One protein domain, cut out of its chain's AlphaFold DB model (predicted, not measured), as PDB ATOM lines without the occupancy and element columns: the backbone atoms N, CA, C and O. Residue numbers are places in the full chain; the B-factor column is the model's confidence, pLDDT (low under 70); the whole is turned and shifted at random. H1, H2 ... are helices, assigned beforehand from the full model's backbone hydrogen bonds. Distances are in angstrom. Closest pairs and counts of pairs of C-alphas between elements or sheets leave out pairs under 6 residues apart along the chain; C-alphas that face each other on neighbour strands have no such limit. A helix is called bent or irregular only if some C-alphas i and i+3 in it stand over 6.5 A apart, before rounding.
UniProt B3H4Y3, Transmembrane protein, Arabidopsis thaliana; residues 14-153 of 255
ATOM      1  N   LEU A  14     -42.379 -26.028  32.244       74.00
ATOM      2  CA  LEU A  14     -43.297 -26.603  31.258       74.00
ATOM      3  C   LEU A  14     -43.891 -25.550  30.337       74.00
ATOM      4  O   LEU A  14     -44.057 -25.838  29.160       74.00
ATOM      5  N   GLU A  15     -44.195 -24.345  30.813       74.18
ATOM      6  CA  GLU A  15     -44.692 -23.263  29.961       74.18
ATOM      7  C   GLU A  15     -43.633 -22.877  28.924       74.18
ATOM      8  O   GLU A  15     -43.923 -22.782  27.727       74.18
ATOM      9  N   THR A  16     -42.378 -22.767  29.368       75.14
ATOM     10  CA  THR A  16     -41.239 -22.484  28.487       75.14
ATOM     11  C   THR A  16     -41.017 -23.635  27.498       75.14
ATOM     12  O   THR A  16     -40.977 -23.413  26.286       75.14
ATOM     13  N   CYS A  17     -40.979 -24.885  27.978       74.08
ATOM     14  CA  CYS A  17     -40.828 -26.078  27.136       74.08
ATOM     15  C   CYS A  17     -41.995 -26.242  26.144       74.08
ATOM     16  O   CYS A  17     -41.790 -26.525  24.965       74.08
ATOM     17  N   GLY A  18     -43.227 -25.993  26.583       76.24
ATOM     18  CA  GLY A  18     -44.433 -26.031  25.763       76.24
ATOM     19  C   GLY A  18     -44.425 -24.971  24.670       76.24
ATOM     20  O   GLY A  18     -44.707 -25.281  23.511       76.24
ATOM     21  N   GLY A  19     -44.034 -23.741  25.012       77.48
ATOM     22  CA  GLY A  19     -43.821 -22.663  24.047       77.48
ATOM     23  C   GLY A  19     -42.778 -23.041  22.996       77.48
ATOM     24  O   GLY A  19     -43.011 -22.877  21.794       77.48
ATOM     25  N   VAL A  20     -41.670 -23.644  23.429       77.70
ATOM     26  CA  VAL A  20     -40.615 -24.156  22.551       77.70
ATOM     27  C   VAL A  20     -41.134 -25.255  21.622       77.70
ATOM     28  O   VAL A  20     -40.966 -25.141  20.406       77.70
ATOM     29  N   ILE A  21     -41.835 -26.267  22.138       75.34
ATOM     30  CA  ILE A  21     -42.423 -27.351  21.335       75.34
ATOM     31  C   ILE A  21     -43.395 -26.784  20.296       75.34
ATOM     32  O   ILE A  21     -43.358 -27.184  19.130       75.34
ATOM     33  N   LEU A  22     -44.236 -25.823  20.675       76.20
ATOM     34  CA  LEU A  22     -45.193 -25.190  19.765       76.20
ATOM     35  C   LEU A  22     -44.489 -24.368  18.677       76.20
ATOM     36  O   LEU A  22     -44.859 -24.451  17.502       76.20
ATOM     37  N   SER A  23     -43.436 -23.629  19.031       76.94
ATOM     38  CA  SER A  23     -42.619 -22.904  18.051       76.94
ATOM     39  C   SER A  23     -41.938 -23.865  17.069       76.94
ATOM     40  O   SER A  23     -41.986 -23.657  15.852       76.94
ATOM     41  N   MET A  24     -41.411 -24.983  17.574       74.17
ATOM     42  CA  MET A  24     -40.779 -26.019  16.773       74.17
ATOM     43  C   MET A  24     -41.788 -26.682  15.836       74.17
ATOM     44  O   MET A  24     -41.510 -26.874  14.655       74.17
ATOM     45  N   THR A  25     -42.984 -26.966  16.342       71.09
ATOM     46  CA  THR A  25     -44.104 -27.531  15.586       71.09
ATOM     47  C   THR A  25     -44.488 -26.619  14.419       71.09
ATOM     48  O   THR A  25     -44.679 -27.087  13.296       71.09
ATOM     49  N   ARG A  26     -44.496 -25.297  14.632       76.45
ATOM     50  CA  ARG A  26     -44.740 -24.310  13.571       76.45
ATOM     51  C   ARG A  26     -43.627 -24.280  12.523       76.45
ATOM     52  O   ARG A  26     -43.928 -24.248  11.331       76.45
ATOM     53  N   VAL A  27     -42.358 -24.309  12.934       78.41
ATOM     54  CA  VAL A  27     -41.208 -24.358  12.006       78.41
ATOM     55  C   VAL A  27     -41.203 -25.661  11.202       78.41
ATOM     56  O   VAL A  27     -40.978 -25.657   9.991       78.41
ATOM     57  N   LEU A  28     -41.500 -26.783  11.854       73.19
ATOM     58  CA  LEU A  28     -41.660 -28.086  11.215       73.19
ATOM     59  C   LEU A  28     -42.789 -28.078  10.189       73.19
ATOM     60  O   LEU A  28     -42.626 -28.623   9.101       73.19
ATOM     61  N   TYR A  29     -43.910 -27.436  10.509       72.82
ATOM     62  CA  TYR A  29     -45.055 -27.314   9.616       72.82
ATOM     63  C   TYR A  29     -44.759 -26.474   8.374       72.82
ATOM     64  O   TYR A  29     -45.080 -26.873   7.256       72.82
ATOM     65  N   THR A  30     -44.112 -25.318   8.531       76.98
ATOM     66  CA  THR A  30     -43.767 -24.482   7.374       76.98
ATOM     67  C   THR A  30     -42.747 -25.182   6.479       76.98
ATOM     68  O   THR A  30     -42.888 -25.154   5.256       76.98
ATOM     69  N   ARG A  31     -41.770 -25.887   7.064       71.77
ATOM     70  CA  ARG A  31     -40.801 -26.685   6.300       71.77
ATOM     71  C   ARG A  31     -41.409 -27.928   5.657       71.77
ATOM     72  O   ARG A  31     -41.057 -28.260   4.530       71.77
ATOM     73  N   SER A  32     -42.329 -28.619   6.321       68.53
ATOM     74  CA  SER A  32     -43.004 -29.769   5.717       68.53
ATOM     75  C   SER A  32     -43.877 -29.345   4.545       68.53
ATOM     76  O   SER A  32     -43.875 -30.008   3.510       68.53
ATOM     77  N   GLN A  33     -44.549 -28.195   4.642       70.17
ATOM     78  CA  GLN A  33     -45.292 -27.636   3.520       70.17
ATOM     79  C   GLN A  33     -44.395 -27.288   2.329       70.17
ATOM     80  O   GLN A  33     -44.778 -27.560   1.191       70.17
ATOM     81  N   THR A  34     -43.211 -26.703   2.546       71.72
ATOM     82  CA  THR A  34     -42.295 -26.397   1.431       71.72
ATOM     83  C   THR A  34     -41.759 -27.669   0.777       71.72
ATOM     84  O   THR A  34     -41.691 -27.736  -0.452       71.72
ATOM     85  N   LEU A  35     -41.475 -28.712   1.565       66.56
ATOM     86  CA  LEU A  35     -41.100 -30.035   1.052       66.56
ATOM     87  C   LEU A  35     -42.243 -30.694   0.263       66.56
ATOM     88  O   LEU A  35     -42.011 -31.211  -0.828       66.56
ATOM     89  N   MET A  36     -43.482 -30.602   0.754       65.08
ATOM     90  CA  MET A  36     -44.681 -31.105   0.069       65.08
ATOM     91  C   MET A  36     -44.990 -30.336  -1.222       65.08
ATOM     92  O   MET A  36     -45.472 -30.932  -2.183       65.08
ATOM     93  N   LYS A  37     -44.700 -29.029  -1.284       66.58
ATOM     94  CA  LYS A  37     -44.816 -28.227  -2.517       66.58
ATOM     95  C   LYS A  37     -43.766 -28.618  -3.558       66.58
ATOM     96  O   LYS A  37     -44.057 -28.587  -4.750       66.58
ATOM     97  N   LYS A  38     -42.583 -29.089  -3.142       66.04
ATOM     98  CA  LYS A  38     -41.513 -29.602  -4.026       66.04
ATOM     99  C   LYS A  38     -41.793 -31.029  -4.552       66.04
ATOM    100  O   LYS A  38     -40.881 -31.805  -4.820       66.04
ATOM    101  N   LYS A  39     -43.081 -31.341  -4.730       57.27
ATOM    102  CA  LYS A  39     -43.803 -32.627  -4.802       57.27
ATOM    103  C   LYS A  39     -43.351 -33.681  -5.828       57.27
ATOM    104  O   LYS A  39     -44.062 -34.662  -6.004       57.27
ATOM    105  N   LYS A  40     -42.230 -33.523  -6.531       58.69
ATOM    106  CA  LYS A  40     -41.886 -34.430  -7.640       58.69
ATOM    107  C   LYS A  40     -41.227 -35.752  -7.217       58.69
ATOM    108  O   LYS A  40     -41.367 -36.712  -7.955       58.69
ATOM    109  N   ASN A  41     -40.600 -35.847  -6.034       57.20
ATOM    110  CA  ASN A  41     -39.742 -37.001  -5.686       57.20
ATOM    111  C   ASN A  41     -40.007 -37.673  -4.319       57.20
ATOM    112  O   ASN A  41     -39.223 -38.520  -3.900       57.20
ATOM    113  N   LEU A  42     -41.078 -37.330  -3.597       57.98
ATOM    114  CA  LEU A  42     -41.427 -38.022  -2.343       57.98
ATOM    115  C   LEU A  42     -42.175 -39.322  -2.674       57.98
ATOM    116  O   LEU A  42     -43.403 -39.349  -2.691       57.98
ATOM    117  N   SER A  43     -41.423 -40.379  -3.002       57.94
ATOM    118  CA  SER A  43     -41.990 -41.662  -3.443       57.94
ATOM    119  C   SER A  43     -42.620 -42.476  -2.311       57.94
ATOM    120  O   SER A  43     -43.481 -43.312  -2.579       57.94
ATOM    121  N   SER A  44     -42.239 -42.241  -1.049       64.57
ATOM    122  CA  SER A  44     -42.741 -43.069   0.046       64.57
ATOM    123  C   SER A  44     -44.084 -42.556   0.572       64.57
ATOM    124  O   SER A  44     -44.236 -41.441   1.084       64.57
ATOM    125  N   TRP A  45     -45.095 -43.417   0.450       70.11
ATOM    126  CA  TRP A  45     -46.425 -43.237   1.032       70.11
ATOM    127  C   TRP A  45     -46.356 -42.938   2.539       70.11
ATOM    128  O   TRP A  45     -47.146 -42.148   3.058       70.11
ATOM    129  N   LEU A  46     -45.361 -43.508   3.223       64.98
ATOM    130  CA  LEU A  46     -45.145 -43.340   4.656       64.98
ATOM    131  C   LEU A  46     -44.682 -41.938   5.031       64.98
ATOM    132  O   LEU A  46     -45.212 -41.373   5.984       64.98
ATOM    133  N   LEU A  47     -43.784 -41.319   4.261       67.83
ATOM    134  CA  LEU A  47     -43.415 -39.922   4.493       67.83
ATOM    135  C   LEU A  47     -44.628 -39.016   4.335       67.83
ATOM    136  O   LEU A  47     -44.866 -38.152   5.174       67.83
ATOM    137  N   ARG A  48     -45.452 -39.265   3.314       70.40
ATOM    138  CA  ARG A  48     -46.700 -38.526   3.126       70.40
ATOM    139  C   ARG A  48     -47.644 -38.690   4.322       70.40
ATOM    140  O   ARG A  48     -48.182 -37.690   4.786       70.40
ATOM    141  N   LYS A  49     -47.804 -39.908   4.852       75.60
ATOM    142  CA  LYS A  49     -48.650 -40.176   6.027       75.60
ATOM    143  C   LYS A  49     -48.105 -39.570   7.314       75.60
ATOM    144  O   LYS A  49     -48.871 -38.980   8.066       75.60
ATOM    145  N   LEU A  50     -46.798 -39.653   7.544       72.86
ATOM    146  CA  LEU A  50     -46.143 -38.999   8.675       72.86
ATOM    147  C   LEU A  50     -46.295 -37.480   8.592       72.86
ATOM    148  O   LEU A  50     -46.619 -36.848   9.591       72.86
ATOM    149  N   PHE A  51     -46.132 -36.888   7.408       70.46
ATOM    150  CA  PHE A  51     -46.360 -35.458   7.224       70.46
ATOM    151  C   PHE A  51     -47.827 -35.072   7.419       70.46
ATOM    152  O   PHE A  51     -48.083 -34.076   8.085       70.46
ATOM    153  N   GLU A  52     -48.781 -35.853   6.903       74.59
ATOM    154  CA  GLU A  52     -50.216 -35.659   7.165       74.59
ATOM    155  C   GLU A  52     -50.519 -35.729   8.670       74.59
ATOM    156  O   GLU A  52     -51.249 -34.887   9.185       74.59
ATOM    157  N   PHE A  53     -49.903 -36.667   9.391       72.76
ATOM    158  CA  PHE A  53     -50.040 -36.800  10.839       72.76
ATOM    159  C   PHE A  53     -49.436 -35.604  11.581       72.76
ATOM    160  O   PHE A  53     -50.106 -34.988  12.402       72.76
ATOM    161  N   VAL A  54     -48.209 -35.195  11.255       71.23
ATOM    162  CA  VAL A  54     -47.591 -33.995  11.845       71.23
ATOM    163  C   VAL A  54     -48.456 -32.764  11.571       71.23
ATOM    164  O   VAL A  54     -48.732 -32.000  12.490       71.23
ATOM    165  N   ILE A  55     -48.953 -32.596  10.342       70.03
ATOM    166  CA  ILE A  55     -49.884 -31.524   9.966       70.03
ATOM    167  C   ILE A  55     -51.173 -31.594  10.788       70.03
ATOM    168  O   ILE A  55     -51.652 -30.551  11.227       70.03
ATOM    169  N   PHE A  56     -51.715 -32.787  11.027       72.07
ATOM    170  CA  PHE A  56     -52.894 -32.988  11.863       72.07
ATOM    171  C   PHE A  56     -52.646 -32.527  13.304       72.07
ATOM    172  O   PHE A  56     -53.428 -31.737  13.828       72.07
ATOM    173  N   PHE A  57     -51.522 -32.913  13.915       67.84
ATOM    174  CA  PHE A  57     -51.155 -32.461  15.264       67.84
ATOM    175  C   PHE A  57     -50.885 -30.953  15.330       67.84
ATOM    176  O   PHE A  57     -51.323 -30.286  16.268       67.84
ATOM    177  N   VAL A  58     -50.229 -30.377  14.319       67.89
ATOM    178  CA  VAL A  58     -50.026 -28.919  14.231       67.89
ATOM    179  C   VAL A  58     -51.369 -28.192  14.109       67.89
ATOM    180  O   VAL A  58     -51.611 -27.193  14.781       67.89
ATOM    181  N   SER A  59     -52.262 -28.696  13.256       67.71
ATOM    182  CA  SER A  59     -53.570 -28.077  13.012       67.71
ATOM    183  C   SER A  59     -54.466 -28.186  14.240       67.71
ATOM    184  O   SER A  59     -55.144 -27.222  14.578       67.71
ATOM    185  N   MET A  60     -54.401 -29.313  14.954       67.24
ATOM    186  CA  MET A  60     -55.044 -29.478  16.255       67.24
ATOM    187  C   MET A  60     -54.489 -28.480  17.270       67.24
ATOM    188  O   MET A  60     -55.248 -27.803  17.945       67.24
ATOM    189  N   THR A  61     -53.173 -28.308  17.359       66.41
ATOM    190  CA  THR A  61     -52.574 -27.400  18.353       66.41
ATOM    191  C   THR A  61     -52.764 -25.912  18.051       66.41
ATOM    192  O   THR A  61     -52.581 -25.103  18.954       66.41
ATOM    193  N   SER A  62     -53.183 -25.513  16.843       67.50
ATOM    194  CA  SER A  62     -53.401 -24.099  16.498       67.50
ATOM    195  C   SER A  62     -54.510 -23.410  17.316       67.50
ATOM    196  O   SER A  62     -54.197 -22.416  17.975       67.50
ATOM    197  N   PRO A  63     -55.773 -23.890  17.340       69.77
ATOM    198  CA  PRO A  63     -56.813 -23.288  18.178       69.77
ATOM    199  C   PRO A  63     -56.559 -23.540  19.667       69.77
ATOM    200  O   PRO A  63     -56.886 -22.706  20.511       69.77
ATOM    201  N   PHE A  64     -55.920 -24.663  19.998       71.48
ATOM    202  CA  PHE A  64     -55.624 -25.034  21.375       71.48
ATOM    203  C   PHE A  64     -54.333 -24.423  21.909       71.48
ATOM    204  O   PHE A  64     -54.025 -24.662  23.064       71.48
ATOM    205  N   HIS A  65     -53.594 -23.610  21.149       74.68
ATOM    206  CA  HIS A  65     -52.289 -23.095  21.578       74.68
ATOM    207  C   HIS A  65     -52.372 -22.366  22.924       74.68
ATOM    208  O   HIS A  65     -51.617 -22.665  23.844       74.68
ATOM    209  N   ARG A  66     -53.354 -21.464  23.065       76.44
ATOM    210  CA  ARG A  66     -53.580 -20.722  24.315       76.44
ATOM    211  C   ARG A  66     -54.048 -21.631  25.445       76.44
ATOM    212  O   ARG A  66     -53.559 -21.504  26.556       76.44
ATOM    213  N   HIS A  67     -54.965 -22.556  25.161       81.31
ATOM    214  CA  HIS A  67     -55.472 -23.491  26.166       81.31
ATOM    215  C   HIS A  67     -54.393 -24.459  26.640       81.31
ATOM    216  O   HIS A  67     -54.284 -24.719  27.826       81.31
ATOM    217  N   PHE A  68     -53.569 -24.956  25.727       77.46
ATOM    218  CA  PHE A  68     -52.467 -25.849  26.022       77.46
ATOM    219  C   PHE A  68     -51.403 -25.143  26.861       77.46
ATOM    220  O   PHE A  68     -51.008 -25.679  27.888       77.46
ATOM    221  N   LEU A  69     -51.009 -23.916  26.496       79.96
ATOM    222  CA  LEU A  69     -50.106 -23.114  27.326       79.96
ATOM    223  C   LEU A  69     -50.709 -22.802  28.699       79.96
ATOM    224  O   LEU A  69     -50.007 -22.910  29.694       79.96
ATOM    225  N   ALA A  70     -52.006 -22.495  28.775       82.49
ATOM    226  CA  ALA A  70     -52.685 -22.287  30.053       82.49
ATOM    227  C   ALA A  70     -52.689 -23.562  30.913       82.49
ATOM    228  O   ALA A  70     -52.370 -23.501  32.094       82.49
ATOM    229  N   VAL A  71     -52.982 -24.725  30.322       82.68
ATOM    230  CA  VAL A  71     -52.931 -26.026  31.011       82.68
ATOM    231  C   VAL A  71     -51.513 -26.342  31.481       82.68
ATOM    232  O   VAL A  71     -51.346 -26.810  32.602       82.68
ATOM    233  N   LEU A  72     -50.490 -26.057  30.671       79.09
ATOM    234  CA  LEU A  72     -49.093 -26.228  31.075       79.09
ATOM    235  C   LEU A  72     -48.685 -25.256  32.181       79.09
ATOM    236  O   LEU A  72     -47.968 -25.665  33.083       79.09
ATOM    237  N   SER A  73     -49.163 -24.012  32.150       82.67
ATOM    238  CA  SER A  73     -48.890 -23.029  33.204       82.67
ATOM    239  C   SER A  73     -49.536 -23.445  34.533       82.67
ATOM    240  O   SER A  73     -48.899 -23.387  35.581       82.67
ATOM    241  N   VAL A  74     -50.763 -23.979  34.487       83.46
ATOM    242  CA  VAL A  74     -51.434 -24.567  35.659       83.46
ATOM    243  C   VAL A  74     -50.698 -25.820  36.148       83.46
ATOM    244  O   VAL A  74     -50.510 -26.000  37.349       83.46
ATOM    245  N   ALA A  75     -50.245 -26.683  35.236       82.31
ATOM    246  CA  ALA A  75     -49.439 -27.847  35.590       82.31
ATOM    247  C   ALA A  75     -48.099 -27.445  36.226       82.31
ATOM    248  O   ALA A  75     -47.683 -28.083  37.190       82.31
ATOM    249  N   ASP A  76     -47.458 -26.379  35.742       83.17
ATOM    250  CA  ASP A  76     -46.256 -25.807  36.352       83.17
ATOM    251  C   ASP A  76     -46.519 -25.358  37.787       83.17
ATOM    252  O   ASP A  76     -45.751 -25.710  38.680       83.17
ATOM    253  N   ASP A  77     -47.623 -24.651  38.037       84.57
ATOM    254  CA  ASP A  77     -48.001 -24.229  39.389       84.57
ATOM    255  C   ASP A  77     -48.244 -25.441  40.310       84.57
ATOM    256  O   ASP A  77     -47.782 -25.456  41.454       84.57
ATOM    257  N   HIS A  78     -48.887 -26.500  39.807       85.65
ATOM    258  CA  HIS A  78     -49.073 -27.742  40.561       85.65
ATOM    259  C   HIS A  78     -47.763 -28.482  40.836       85.65
ATOM    260  O   HIS A  78     -47.585 -29.004  41.935       85.65
ATOM    261  N   ILE A  79     -46.844 -28.532  39.872       82.55
ATOM    262  CA  ILE A  79     -45.537 -29.171  40.049       82.55
ATOM    263  C   ILE A  79     -44.691 -28.380  41.039       82.55
ATOM    264  O   ILE A  79     -44.052 -28.988  41.892       82.55
ATOM    265  N   LEU A  80     -44.712 -27.048  40.974       83.31
ATOM    266  CA  LEU A  80     -44.004 -26.191  41.924       83.31
ATOM    267  C   LEU A  80     -44.576 -26.336  43.338       83.31
ATOM    268  O   LEU A  80     -43.809 -26.490  44.286       83.31
ATOM    269  N   ALA A  81     -45.904 -26.364  43.485       86.60
ATOM    270  CA  ALA A  81     -46.550 -26.603  44.774       86.60
ATOM    271  C   ALA A  81     -46.238 -28.006  45.320       86.60
ATOM    272  O   ALA A  81     -45.950 -28.163  46.506       86.60
ATOM    273  N   LEU A  82     -46.246 -29.024  44.453       84.73
ATOM    274  CA  LEU A  82     -45.871 -30.389  44.812       84.73
ATOM    275  C   LEU A  82     -44.396 -30.472  45.218       84.73
ATOM    276  O   LEU A  82     -44.074 -31.133  46.200       84.73
ATOM    277  N   GLN A  83     -43.508 -29.786  44.501       84.42
ATOM    278  CA  GLN A  83     -42.092 -29.705  44.836       84.42
ATOM    279  C   GLN A  83     -41.892 -29.045  46.201       84.42
ATOM    280  O   GLN A  83     -41.180 -29.608  47.024       84.42
ATOM    281  N   ASP A  84     -42.530 -27.901  46.464       85.30
ATOM    282  CA  ASP A  84     -42.429 -27.221  47.760       85.30
ATOM    283  C   ASP A  84     -42.986 -28.093  48.898       85.30
ATOM    284  O   ASP A  84     -42.393 -28.158  49.978       85.30
ATOM    285  N   ALA A  85     -44.077 -28.827  48.655       87.91
ATOM    286  CA  ALA A  85     -44.611 -29.787  49.617       87.91
ATOM    287  C   ALA A  85     -43.612 -30.923  49.893       87.91
ATOM    288  O   ALA A  85     -43.314 -31.211  51.051       87.91
ATOM    289  N   ILE A  86     -43.050 -31.542  48.851       85.49
ATOM    290  CA  ILE A  86     -42.084 -32.638  49.002       85.49
ATOM    291  C   ILE A  86     -40.781 -32.141  49.645       85.49
ATOM    292  O   ILE A  86     -40.243 -32.836  50.501       85.49
ATOM    293  N   GLU A  87     -40.291 -30.950  49.301       85.35
ATOM    294  CA  GLU A  87     -39.087 -30.348  49.891       85.35
ATOM    295  C   GLU A  87     -39.277 -30.055  51.388       85.35
ATOM    296  O   GLU A  87     -38.336 -30.209  52.165       85.35
ATOM    297  N   THR A  88     -40.507 -29.734  51.807       87.09
ATOM    298  CA  THR A  88     -40.865 -29.549  53.224       87.09
ATOM    299  C   THR A  88     -40.769 -30.855  54.022       87.09
ATOM    300  O   THR A  88     -40.282 -30.842  55.150       87.09
ATOM    301  N   TYR A  89     -41.197 -31.988  53.452       87.57
ATOM    302  CA  TYR A  89     -41.138 -33.291  54.136       87.57
ATOM    303  C   TYR A  89     -39.788 -34.005  53.969       87.57
ATOM    304  O   TYR A  89     -39.343 -34.716  54.868       87.57
ATOM    305  N   PHE A  90     -39.131 -33.826  52.824       86.17
ATOM    306  CA  PHE A  90     -37.916 -34.535  52.427       86.17
ATOM    307  C   PHE A  90     -36.926 -33.568  51.757       86.17
ATOM    308  O   PHE A  90     -36.812 -33.558  50.525       86.17
ATOM    309  N   PRO A  91     -36.141 -32.794  52.528       81.99
ATOM    310  CA  PRO A  91     -35.211 -31.799  51.975       81.99
ATOM    311  C   PRO A  91     -34.153 -32.415  51.041       81.99
ATOM    312  O   PRO A  91     -33.695 -31.773  50.094       81.99
ATOM    313  N   SER A  92     -33.811 -33.694  51.236       82.19
ATOM    314  CA  SER A  92     -32.882 -34.440  50.373       82.19
ATOM    315  C   SER A  92     -33.392 -34.657  48.940       82.19
ATOM    316  O   SER A  92     -32.590 -34.929  48.046       82.19
ATOM    317  N   SER A  93     -34.701 -34.530  48.694       81.71
ATOM    318  CA  SER A  93     -35.307 -34.703  47.363       81.71
ATOM    319  C   SER A  93     -35.002 -33.551  46.397       81.71
ATOM    320  O   SER A  93     -35.064 -33.745  45.182       81.71
ATOM    321  N   SER A  94     -34.605 -32.382  46.916       79.61
ATOM    322  CA  SER A  94     -34.246 -31.195  46.125       79.61
ATOM    323  C   SER A  94     -33.225 -31.513  45.026       79.61
ATOM    324  O   SER A  94     -33.396 -31.095  43.883       79.61
ATOM    325  N   ASN A  95     -32.232 -32.358  45.321       80.85
ATOM    326  CA  ASN A  95     -31.220 -32.799  44.356       80.85
ATOM    327  C   ASN A  95     -31.804 -33.588  43.173       80.85
ATOM    328  O   ASN A  95     -31.287 -33.502  42.058       80.85
ATOM    329  N   VAL A  96     -32.868 -34.367  43.391       82.75
ATOM    330  CA  VAL A  96     -33.541 -35.118  42.319       82.75
ATOM    331  C   VAL A  96     -34.322 -34.156  41.432       82.75
ATOM    332  O   VAL A  96     -34.207 -34.232  40.211       82.75
ATOM    333  N   PHE A  97     -35.048 -33.210  42.032       78.00
ATOM    334  CA  PHE A  97     -35.774 -32.191  41.276       78.00
ATOM    335  C   PHE A  97     -34.838 -31.312  40.451       78.00
ATOM    336  O   PHE A  97     -35.111 -31.103  39.274       78.00
ATOM    337  N   VAL A  98     -33.700 -30.880  41.006       79.36
ATOM    338  CA  VAL A  98     -32.682 -30.127  40.254       79.36
ATOM    339  C   VAL A  98     -32.212 -30.917  39.030       79.36
ATOM    340  O   VAL A  98     -32.251 -30.381  37.929       79.36
ATOM    341  N   LYS A  99     -31.898 -32.213  39.172       83.64
ATOM    342  CA  LYS A  99     -31.517 -33.064  38.027       83.64
ATOM    343  C   LYS A  99     -32.628 -33.209  36.984       83.64
ATOM    344  O   LYS A  99     -32.343 -33.265  35.790       83.64
ATOM    345  N   ILE A 100     -33.887 -33.294  37.415       79.11
ATOM    346  CA  ILE A 100     -35.039 -33.355  36.504       79.11
ATOM    347  C   ILE A 100     -35.198 -32.025  35.756       79.11
ATOM    348  O   ILE A 100     -35.415 -32.034  34.545       79.11
ATOM    349  N   PHE A 101     -35.050 -30.887  36.434       77.63
ATOM    350  CA  PHE A 101     -35.090 -29.579  35.780       77.63
ATOM    351  C   PHE A 101     -33.898 -29.362  34.850       77.63
ATOM    352  O   PHE A 101     -34.091 -28.835  33.759       77.63
ATOM    353  N   ASP A 102     -32.705 -29.839  35.205       80.26
ATOM    354  CA  ASP A 102     -31.541 -29.822  34.317       80.26
ATOM    355  C   ASP A 102     -31.814 -30.629  33.040       80.26
ATOM    356  O   ASP A 102     -31.532 -30.165  31.935       80.26
ATOM    357  N   LEU A 103     -32.442 -31.807  33.160       77.28
ATOM    358  CA  LEU A 103     -32.903 -32.581  32.003       77.28
ATOM    359  C   LEU A 103     -33.934 -31.810  31.173       77.28
ATOM    360  O   LEU A 103     -33.866 -31.831  29.945       77.28
ATOM    361  N   LEU A 104     -34.866 -31.109  31.816       72.30
ATOM    362  CA  LEU A 104     -35.878 -30.310  31.127       72.30
ATOM    363  C   LEU A 104     -35.256 -29.115  30.380       72.30
ATOM    364  O   LEU A 104     -35.650 -28.840  29.249       72.30
ATOM    365  N   ILE A 105     -34.220 -28.482  30.941       76.98
ATOM    366  CA  ILE A 105     -33.415 -27.444  30.273       76.98
ATOM    367  C   ILE A 105     -32.646 -28.038  29.083       76.98
ATOM    368  O   ILE A 105     -32.582 -27.439  28.009       76.98
ATOM    369  N   ILE A 106     -32.101 -29.251  29.216       76.62
ATOM    370  CA  ILE A 106     -31.480 -29.952  28.084       76.62
ATOM    371  C   ILE A 106     -32.516 -30.186  26.973       76.62
ATOM    372  O   ILE A 106     -32.204 -29.980  25.797       76.62
ATOM    373  N   VAL A 107     -33.752 -30.555  27.326       69.92
ATOM    374  CA  VAL A 107     -34.863 -30.703  26.371       69.92
ATOM    375  C   VAL A 107     -35.247 -29.362  25.728       69.92
ATOM    376  O   VAL A 107     -35.564 -29.338  24.543       69.92
ATOM    377  N   GLU A 108     -35.127 -28.238  26.435       71.64
ATOM    378  CA  GLU A 108     -35.336 -26.890  25.879       71.64
ATOM    379  C   GLU A 108     -34.333 -26.548  24.757       71.64
ATOM    380  O   GLU A 108     -34.683 -25.858  23.801       71.64
ATOM    381  N   THR A 109     -33.110 -27.096  24.810       74.52
ATOM    382  CA  THR A 109     -32.092 -26.960  23.740       74.52
ATOM    383  C   THR A 109     -32.205 -28.017  22.630       74.52
ATOM    384  O   THR A 109     -31.584 -27.907  21.568       74.52
ATOM    385  N   LEU A 110     -33.020 -29.055  22.838       69.37
ATOM    386  CA  LEU A 110     -33.312 -30.091  21.848       69.37
ATOM    387  C   LEU A 110     -33.839 -29.571  20.494       69.37
ATOM    388  O   LEU A 110     -33.388 -30.114  19.483       69.37
ATOM    389  N   PRO A 111     -34.738 -28.567  20.390       66.18
ATOM    390  CA  PRO A 111     -35.188 -28.029  19.099       66.18
ATOM    391  C   PRO A 111     -34.044 -27.527  18.217       66.18
ATOM    392  O   PRO A 111     -34.095 -27.718  17.003       66.18
ATOM    393  N   GLU A 112     -33.002 -26.928  18.794       72.28
ATOM    394  CA  GLU A 112     -31.854 -26.425  18.034       72.28
ATOM    395  C   GLU A 112     -31.059 -27.589  17.426       72.28
ATOM    396  O   GLU A 112     -30.714 -27.589  16.241       72.28
ATOM    397  N   LYS A 113     -30.869 -28.657  18.211       72.53
ATOM    398  CA  LYS A 113     -30.251 -29.902  17.733       72.53
ATOM    399  C   LYS A 113     -31.116 -30.595  16.686       72.53
ATOM    400  O   LYS A 113     -30.597 -31.070  15.673       72.53
ATOM    401  N   LEU A 114     -32.428 -30.634  16.906       68.38
ATOM    402  CA  LEU A 114     -33.379 -31.187  15.952       68.38
ATOM    403  C   LEU A 114     -33.376 -30.387  14.650       68.38
ATOM    404  O   LEU A 114     -33.443 -31.012  13.600       68.38
ATOM    405  N   ASP A 115     -33.213 -29.062  14.665       71.34
ATOM    406  CA  ASP A 115     -33.068 -28.266  13.439       71.34
ATOM    407  C   ASP A 115     -31.855 -28.715  12.608       71.34
ATOM    408  O   ASP A 115     -31.953 -28.900  11.390       71.34
ATOM    409  N   GLY A 116     -30.725 -28.970  13.276       77.43
ATOM    410  CA  GLY A 116     -29.522 -29.526  12.655       77.43
ATOM    411  C   GLY A 116     -29.733 -30.930  12.079       77.43
ATOM    412  O   GLY A 116     -29.290 -31.217  10.964       77.43
ATOM    413  N   VAL A 117     -30.448 -31.800  12.799       68.37
ATOM    414  CA  VAL A 117     -30.810 -33.147  12.324       68.37
ATOM    415  C   VAL A 117     -31.801 -33.073  11.161       68.37
ATOM    416  O   VAL A 117     -31.631 -33.780  10.173       68.37
ATOM    417  N   LEU A 118     -32.788 -32.177  11.213       66.23
ATOM    418  CA  LEU A 118     -33.796 -31.972  10.173       66.23
ATOM    419  C   LEU A 118     -33.180 -31.459   8.870       66.23
ATOM    420  O   LEU A 118     -33.602 -31.878   7.796       66.23
ATOM    421  N   LYS A 119     -32.142 -30.615   8.941       72.20
ATOM    422  CA  LYS A 119     -31.345 -30.210   7.766       72.20
ATOM    423  C   LYS A 119     -30.603 -31.388   7.127       72.20
ATOM    424  O   LYS A 119     -30.427 -31.403   5.913       72.20
ATOM    425  N   LYS A 120     -30.203 -32.385   7.924       73.02
ATOM    426  CA  LYS A 120     -29.586 -33.643   7.466       73.02
ATOM    427  C   LYS A 120     -30.618 -34.724   7.123       73.02
ATOM    428  O   LYS A 120     -30.275 -35.728   6.515       73.02
ATOM    429  N   LEU A 121     -31.889 -34.536   7.469       64.53
ATOM    430  CA  LEU A 121     -32.944 -35.516   7.213       64.53
ATOM    431  C   LEU A 121     -33.066 -35.878   5.723       64.53
ATOM    432  O   LEU A 121     -33.171 -37.067   5.444       64.53
ATOM    433  N   PRO A 122     -32.961 -34.939   4.756       62.72
ATOM    434  CA  PRO A 122     -32.959 -35.292   3.338       62.72
ATOM    435  C   PRO A 122     -31.805 -36.223   2.940       62.72
ATOM    436  O   PRO A 122     -31.986 -37.049   2.052       62.72
ATOM    437  N   SER A 123     -30.638 -36.138   3.595       66.95
ATOM    438  CA  SER A 123     -29.523 -37.058   3.325       66.95
ATOM    439  C   SER A 123     -29.719 -38.410   4.016       66.95
ATOM    440  O   SER A 123     -29.463 -39.450   3.406       66.95
ATOM    441  N   LEU A 124     -30.270 -38.422   5.234       63.10
ATOM    442  CA  LEU A 124     -30.668 -39.645   5.945       63.10
ATOM    443  C   LEU A 124     -31.846 -40.367   5.277       63.10
ATOM    444  O   LEU A 124     -31.990 -41.576   5.438       63.10
ATOM    445  N   MET A 125     -32.660 -39.656   4.492       58.92
ATOM    446  CA  MET A 125     -33.782 -40.239   3.758       58.92
ATOM    447  C   MET A 125     -33.344 -41.249   2.685       58.92
ATOM    448  O   MET A 125     -34.129 -42.097   2.279       58.92
ATOM    449  N   SER A 126     -32.074 -41.253   2.271       62.76
ATOM    450  CA  SER A 126     -31.537 -42.336   1.429       62.76
ATOM    451  C   SER A 126     -31.518 -43.706   2.136       62.76
ATOM    452  O   SER A 126     -31.491 -44.742   1.478       62.76
ATOM    453  N   ARG A 127     -31.617 -43.736   3.474       62.49
ATOM    454  CA  ARG A 127     -31.702 -44.947   4.313       62.49
ATOM    455  C   ARG A 127     -33.143 -45.406   4.613       62.49
ATOM    456  O   ARG A 127     -33.333 -46.307   5.430       62.49
ATOM    457  N   VAL A 128     -34.155 -44.801   3.974       62.10
ATOM    458  CA  VAL A 128     -35.602 -44.914   4.297       62.10
ATOM    459  C   VAL A 128     -36.174 -46.331   4.295       62.10
ATOM    460  O   VAL A 128     -37.142 -46.572   5.011       62.10
ATOM    461  N   ALA A 129     -35.535 -47.299   3.635       63.48
ATOM    462  CA  ALA A 129     -35.970 -48.695   3.690       63.48
ATOM    463  C   ALA A 129     -36.071 -49.250   5.130       63.48
ATOM    464  O   ALA A 129     -36.964 -50.039   5.428       63.48
ATOM    465  N   TRP A 130     -35.203 -48.807   6.049       68.08
ATOM    466  CA  TRP A 130     -35.239 -49.279   7.438       68.08
ATOM    467  C   TRP A 130     -36.374 -48.657   8.262       68.08
ATOM    468  O   TRP A 130     -36.961 -49.320   9.114       68.08
ATOM    469  N   LEU A 131     -36.711 -47.392   7.999       66.47
ATOM    470  CA  LEU A 131     -37.795 -46.694   8.698       66.47
ATOM    471  C   LEU A 131     -39.158 -47.235   8.277       66.47
ATOM    472  O   LEU A 131     -40.022 -47.432   9.131       66.47
ATOM    473  N   ASP A 132     -39.319 -47.530   6.987       68.24
ATOM    474  CA  ASP A 132     -40.531 -48.158   6.472       68.24
ATOM    475  C   ASP A 132     -40.730 -49.545   7.109       68.24
ATOM    476  O   ASP A 132     -41.826 -49.861   7.578       68.24
ATOM    477  N   TRP A 133     -39.653 -50.327   7.252       71.81
ATOM    478  CA  TRP A 133     -39.669 -51.610   7.963       71.81
ATOM    479  C   TRP A 133     -40.025 -51.464   9.453       71.81
ATOM    480  O   TRP A 133     -40.910 -52.166   9.946       71.81
ATOM    481  N   LEU A 134     -39.391 -50.530  10.171       76.78
ATOM    482  CA  LEU A 134     -39.664 -50.274  11.591       76.78
ATOM    483  C   LEU A 134     -41.126 -49.862  11.812       76.78
ATOM    484  O   LEU A 134     -41.772 -50.316  12.752       76.78
ATOM    485  N   LEU A 135     -41.665 -49.014  10.940       69.79
ATOM    486  CA  LEU A 135     -43.025 -48.512  11.073       69.79
ATOM    487  C   LEU A 135     -44.065 -49.596  10.772       69.79
ATOM    488  O   LEU A 135     -45.039 -49.711  11.515       69.79
ATOM    489  N   VAL A 136     -43.833 -50.440   9.760       78.13
ATOM    490  CA  VAL A 136     -44.649 -51.646   9.525       78.13
ATOM    491  C   VAL A 136     -44.626 -52.559  10.755       78.13
ATOM    492  O   VAL A 136     -45.672 -53.084  11.133       78.13
ATOM    493  N   HIS A 137     -43.481 -52.687  11.435       75.92
ATOM    494  CA  HIS A 137     -43.388 -53.420  12.705       75.92
ATOM    495  C   HIS A 137     -44.179 -52.779  13.838       75.92
ATOM    496  O   HIS A 137     -44.856 -53.479  14.586       75.92
ATOM    497  N   VAL A 138     -44.132 -51.458  13.984       77.39
ATOM    498  CA  VAL A 138     -44.905 -50.766  15.024       77.39
ATOM    499  C   VAL A 138     -46.406 -50.895  14.755       77.39
ATOM    500  O   VAL A 138     -47.170 -51.209  15.667       77.39
ATOM    501  N   ILE A 139     -46.836 -50.725  13.502       80.23
ATOM    502  CA  ILE A 139     -48.242 -50.866  13.101       80.23
ATOM    503  C   ILE A 139     -48.714 -52.313  13.284       80.23
ATOM    504  O   ILE A 139     -49.803 -52.531  13.815       80.23
ATOM    505  N   SER A 140     -47.905 -53.310  12.915       80.82
ATOM    506  CA  SER A 140     -48.262 -54.721  13.108       80.82
ATOM    507  C   SER A 140     -48.351 -55.087  14.591       80.82
ATOM    508  O   SER A 140     -49.281 -55.786  14.995       80.82
ATOM    509  N   ARG A 141     -47.455 -54.548  15.433       82.35
ATOM    510  CA  ARG A 141     -47.514 -54.695  16.896       82.35
ATOM    511  C   ARG A 141     -48.760 -54.050  17.491       82.35
ATOM    512  O   ARG A 141     -49.377 -54.656  18.362       82.35
ATOM    513  N   LEU A 142     -49.160 -52.875  17.007       81.53
ATOM    514  CA  LEU A 142     -50.401 -52.215  17.417       81.53
ATOM    515  C   LEU A 142     -51.636 -53.016  16.992       81.53
ATOM    516  O   LEU A 142     -52.518 -53.240  17.815       81.53
ATOM    517  N   GLY A 143     -51.682 -53.510  15.753       85.13
ATOM    518  CA  GLY A 143     -52.768 -54.376  15.284       85.13
ATOM    519  C   GLY A 143     -52.868 -55.672  16.092       85.13
ATOM    520  O   GLY A 143     -53.962 -56.097  16.463       85.13
ATOM    521  N   LEU A 144     -51.726 -56.267  16.448       81.49
ATOM    522  CA  LEU A 144     -51.670 -57.444  17.311       81.49
ATOM    523  C   LEU A 144     -52.155 -57.127  18.731       81.49
ATOM    524  O   LEU A 144     -52.945 -57.891  19.276       81.49
ATOM    525  N   LEU A 145     -51.753 -55.989  19.303       84.45
ATOM    526  CA  LEU A 145     -52.248 -55.522  20.600       84.45
ATOM    527  C   LEU A 145     -53.761 -55.304  20.589       84.45
ATOM    528  O   LEU A 145     -54.437 -55.780  21.495       84.45
ATOM    529  N   VAL A 146     -54.303 -54.653  19.558       83.70
ATOM    530  CA  VAL A 146     -55.750 -54.431  19.406       83.70
ATOM    531  C   VAL A 146     -56.495 -55.759  19.277       83.70
ATOM    532  O   VAL A 146     -57.505 -55.952  19.950       83.70
ATOM    533  N   ASN A 147     -55.976 -56.711  18.496       85.11
ATOM    534  CA  ASN A 147     -56.571 -58.044  18.367       85.11
ATOM    535  C   ASN A 147     -56.524 -58.841  19.677       85.11
ATOM    536  O   ASN A 147     -57.469 -59.561  20.001       85.11
ATOM    537  N   VAL A 148     -55.439 -58.721  20.447       86.38
ATOM    538  CA  VAL A 148     -55.329 -59.328  21.780       86.38
ATOM    539  C   VAL A 148     -56.332 -58.685  22.736       86.38
ATOM    540  O   VAL A 148     -57.049 -59.415  23.416       86.38
ATOM    541  N   LEU A 149     -56.454 -57.353  22.735       83.31
ATOM    542  CA  LEU A 149     -57.405 -56.618  23.572       83.31
ATOM    543  C   LEU A 149     -58.863 -56.942  23.217       83.31
ATOM    544  O   LEU A 149     -59.679 -57.132  24.115       83.31
ATOM    545  N   GLY A 150     -59.185 -57.034  21.924       83.23
ATOM    546  CA  GLY A 150     -60.509 -57.424  21.432       83.23
ATOM    547  C   GLY A 150     -60.876 -58.839  21.874       83.23
ATOM    548  O   GLY A 150     -61.926 -59.046  22.472       83.23
ATOM    549  N   ARG A 151     -59.948 -59.794  21.726       82.83
ATOM    550  CA  ARG A 151     -60.138 -61.172  22.204       82.83
ATOM    551  C   ARG A 151     -60.279 -61.252  23.729       82.83
ATOM    552  O   ARG A 151     -60.985 -62.123  24.228       82.83
ATOM    553  N   TRP A 152     -59.603 -60.372  24.470       81.56
ATOM    554  CA  TRP A 152     -59.750 -60.260  25.926       81.56
ATOM    555  C   TRP A 152     -61.114 -59.678  26.315       81.56
ATOM    556  O   TRP A 152     -61.754 -60.170  27.241       81.56
ATOM    557  N   ARG A 153     -61.600 -58.680  25.564       79.94
ATOM    558  CA  ARG A 153     -62.931 -58.089  25.746       79.94
ATOM    559  C   ARG A 153     -64.044 -59.105  25.490       79.94
ATOM    560  O   ARG A 153     -64.973 -59.167  26.288       79.94
TER     561      ARG A 153
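AT A GLANCE: This is residues 14 to 153 of the 255 residues of the protein "Transmembrane protein" of Arabidopsis thaliana (UniProt B3H4Y3). A loose frame of long helices: H1 lies between H3, side by side with it, and the bent helix H2, whose two arms span H1 like a wide V, while H2b and H3 form a long helical hairpin that closes at residues 83 to 97. H4 leads away from the far end of H3 as an arm, and its residues 137 to 153 stick out free. The printed part has 140 residues with four named helices, in the order H1, H2, H3, H4, and no named strand; the class is all helix. The whole is loose, with a radius of gyration of the C-alphas of 20.0 A and spans of 59 by 44 by 30 A.

IN THESE COORDINATES: H1, residues 14 to 37, begins at C-alpha 14 (-43.297, -26.603, 31.258) and is 33.8 A long. H2, residues 45 to 89, was assigned as one helix by its hydrogen bonds but is bent: C-alphas 63 and 66 are 7.4 A apart. Its arms are H2a, residues 45 to 63, 28.3 A, and H2b, residues 66 to 89, 34.7 A, ending at C-alpha 89 (-41.138, -33.291, 54.136). H2a is irregular, with C-alphas 60 and 63 6.7 A apart. H3, residues 91 to 127, is 49.6 A long and only just irregular, with C-alphas 119 and 122 6.9 A apart; it has a kink of 58 degrees near residue 121. H4, residues 129 to 153, is 36.1 A long and ends at C-alpha 153 (-62.931, -58.089, 25.746).

HOW THE PARTS SIT: H1, H2b and H3 form an up-and-down bundle, each running against the one before it. Residues 16 to 24 of H1 touch residues 104 to 111 of H3, the same way at a shallow tilt of 5 degrees; the closest C-alphas, Cys 17 and Glu 108, are 5.7 A apart. Residues 14 to 19 of H1 touch residues 69 to 76 of H2b, opposite ways at a shallow tilt of 34 degrees, only just short of steep, with the C-alphas of Glu 15 and Ser 73 closest at 5.3 A. Residues 22 to 32 of H1 touch H2a, opposite ways at a steep tilt of 46 degrees, closest at the C-alphas of Thr 25 and Val 58, 6.2 A. H2a and H2b are about perpendicular, at 80 degrees. The hairpin of H2b and H3 touches through residues 83 to 87 and 93 to 97, at a tilt of 36 degrees, only just steep; the C-alphas of Glu 87 and Ser 94 are closest at 6.2 A. H4 is close but not clearly touching H2a, with the C-alphas of Leu 46 and Asp 132 6.9 A apart, and is apart from H1 and H2b; H3 and H4 meet only through their link. Every O i to N i+4 pair is within hydrogen-bond range in H1, H2b and H4; in H2a 14 of 15 are, and in H3 24 of 33.

THE WHOLE: The C-alphas of Lys 40 and Tyr 89 are the two farthest apart, 61.8 A. The printed part has no cut; the links from H2 to H3 and from H3 to H4 are tight, and that from H1 to H2 is short. Mean pLDDT of the printed part is 74.8, with 39 residues under 70, among them residues 35 to 44, 57 to 63 and 121 to 132.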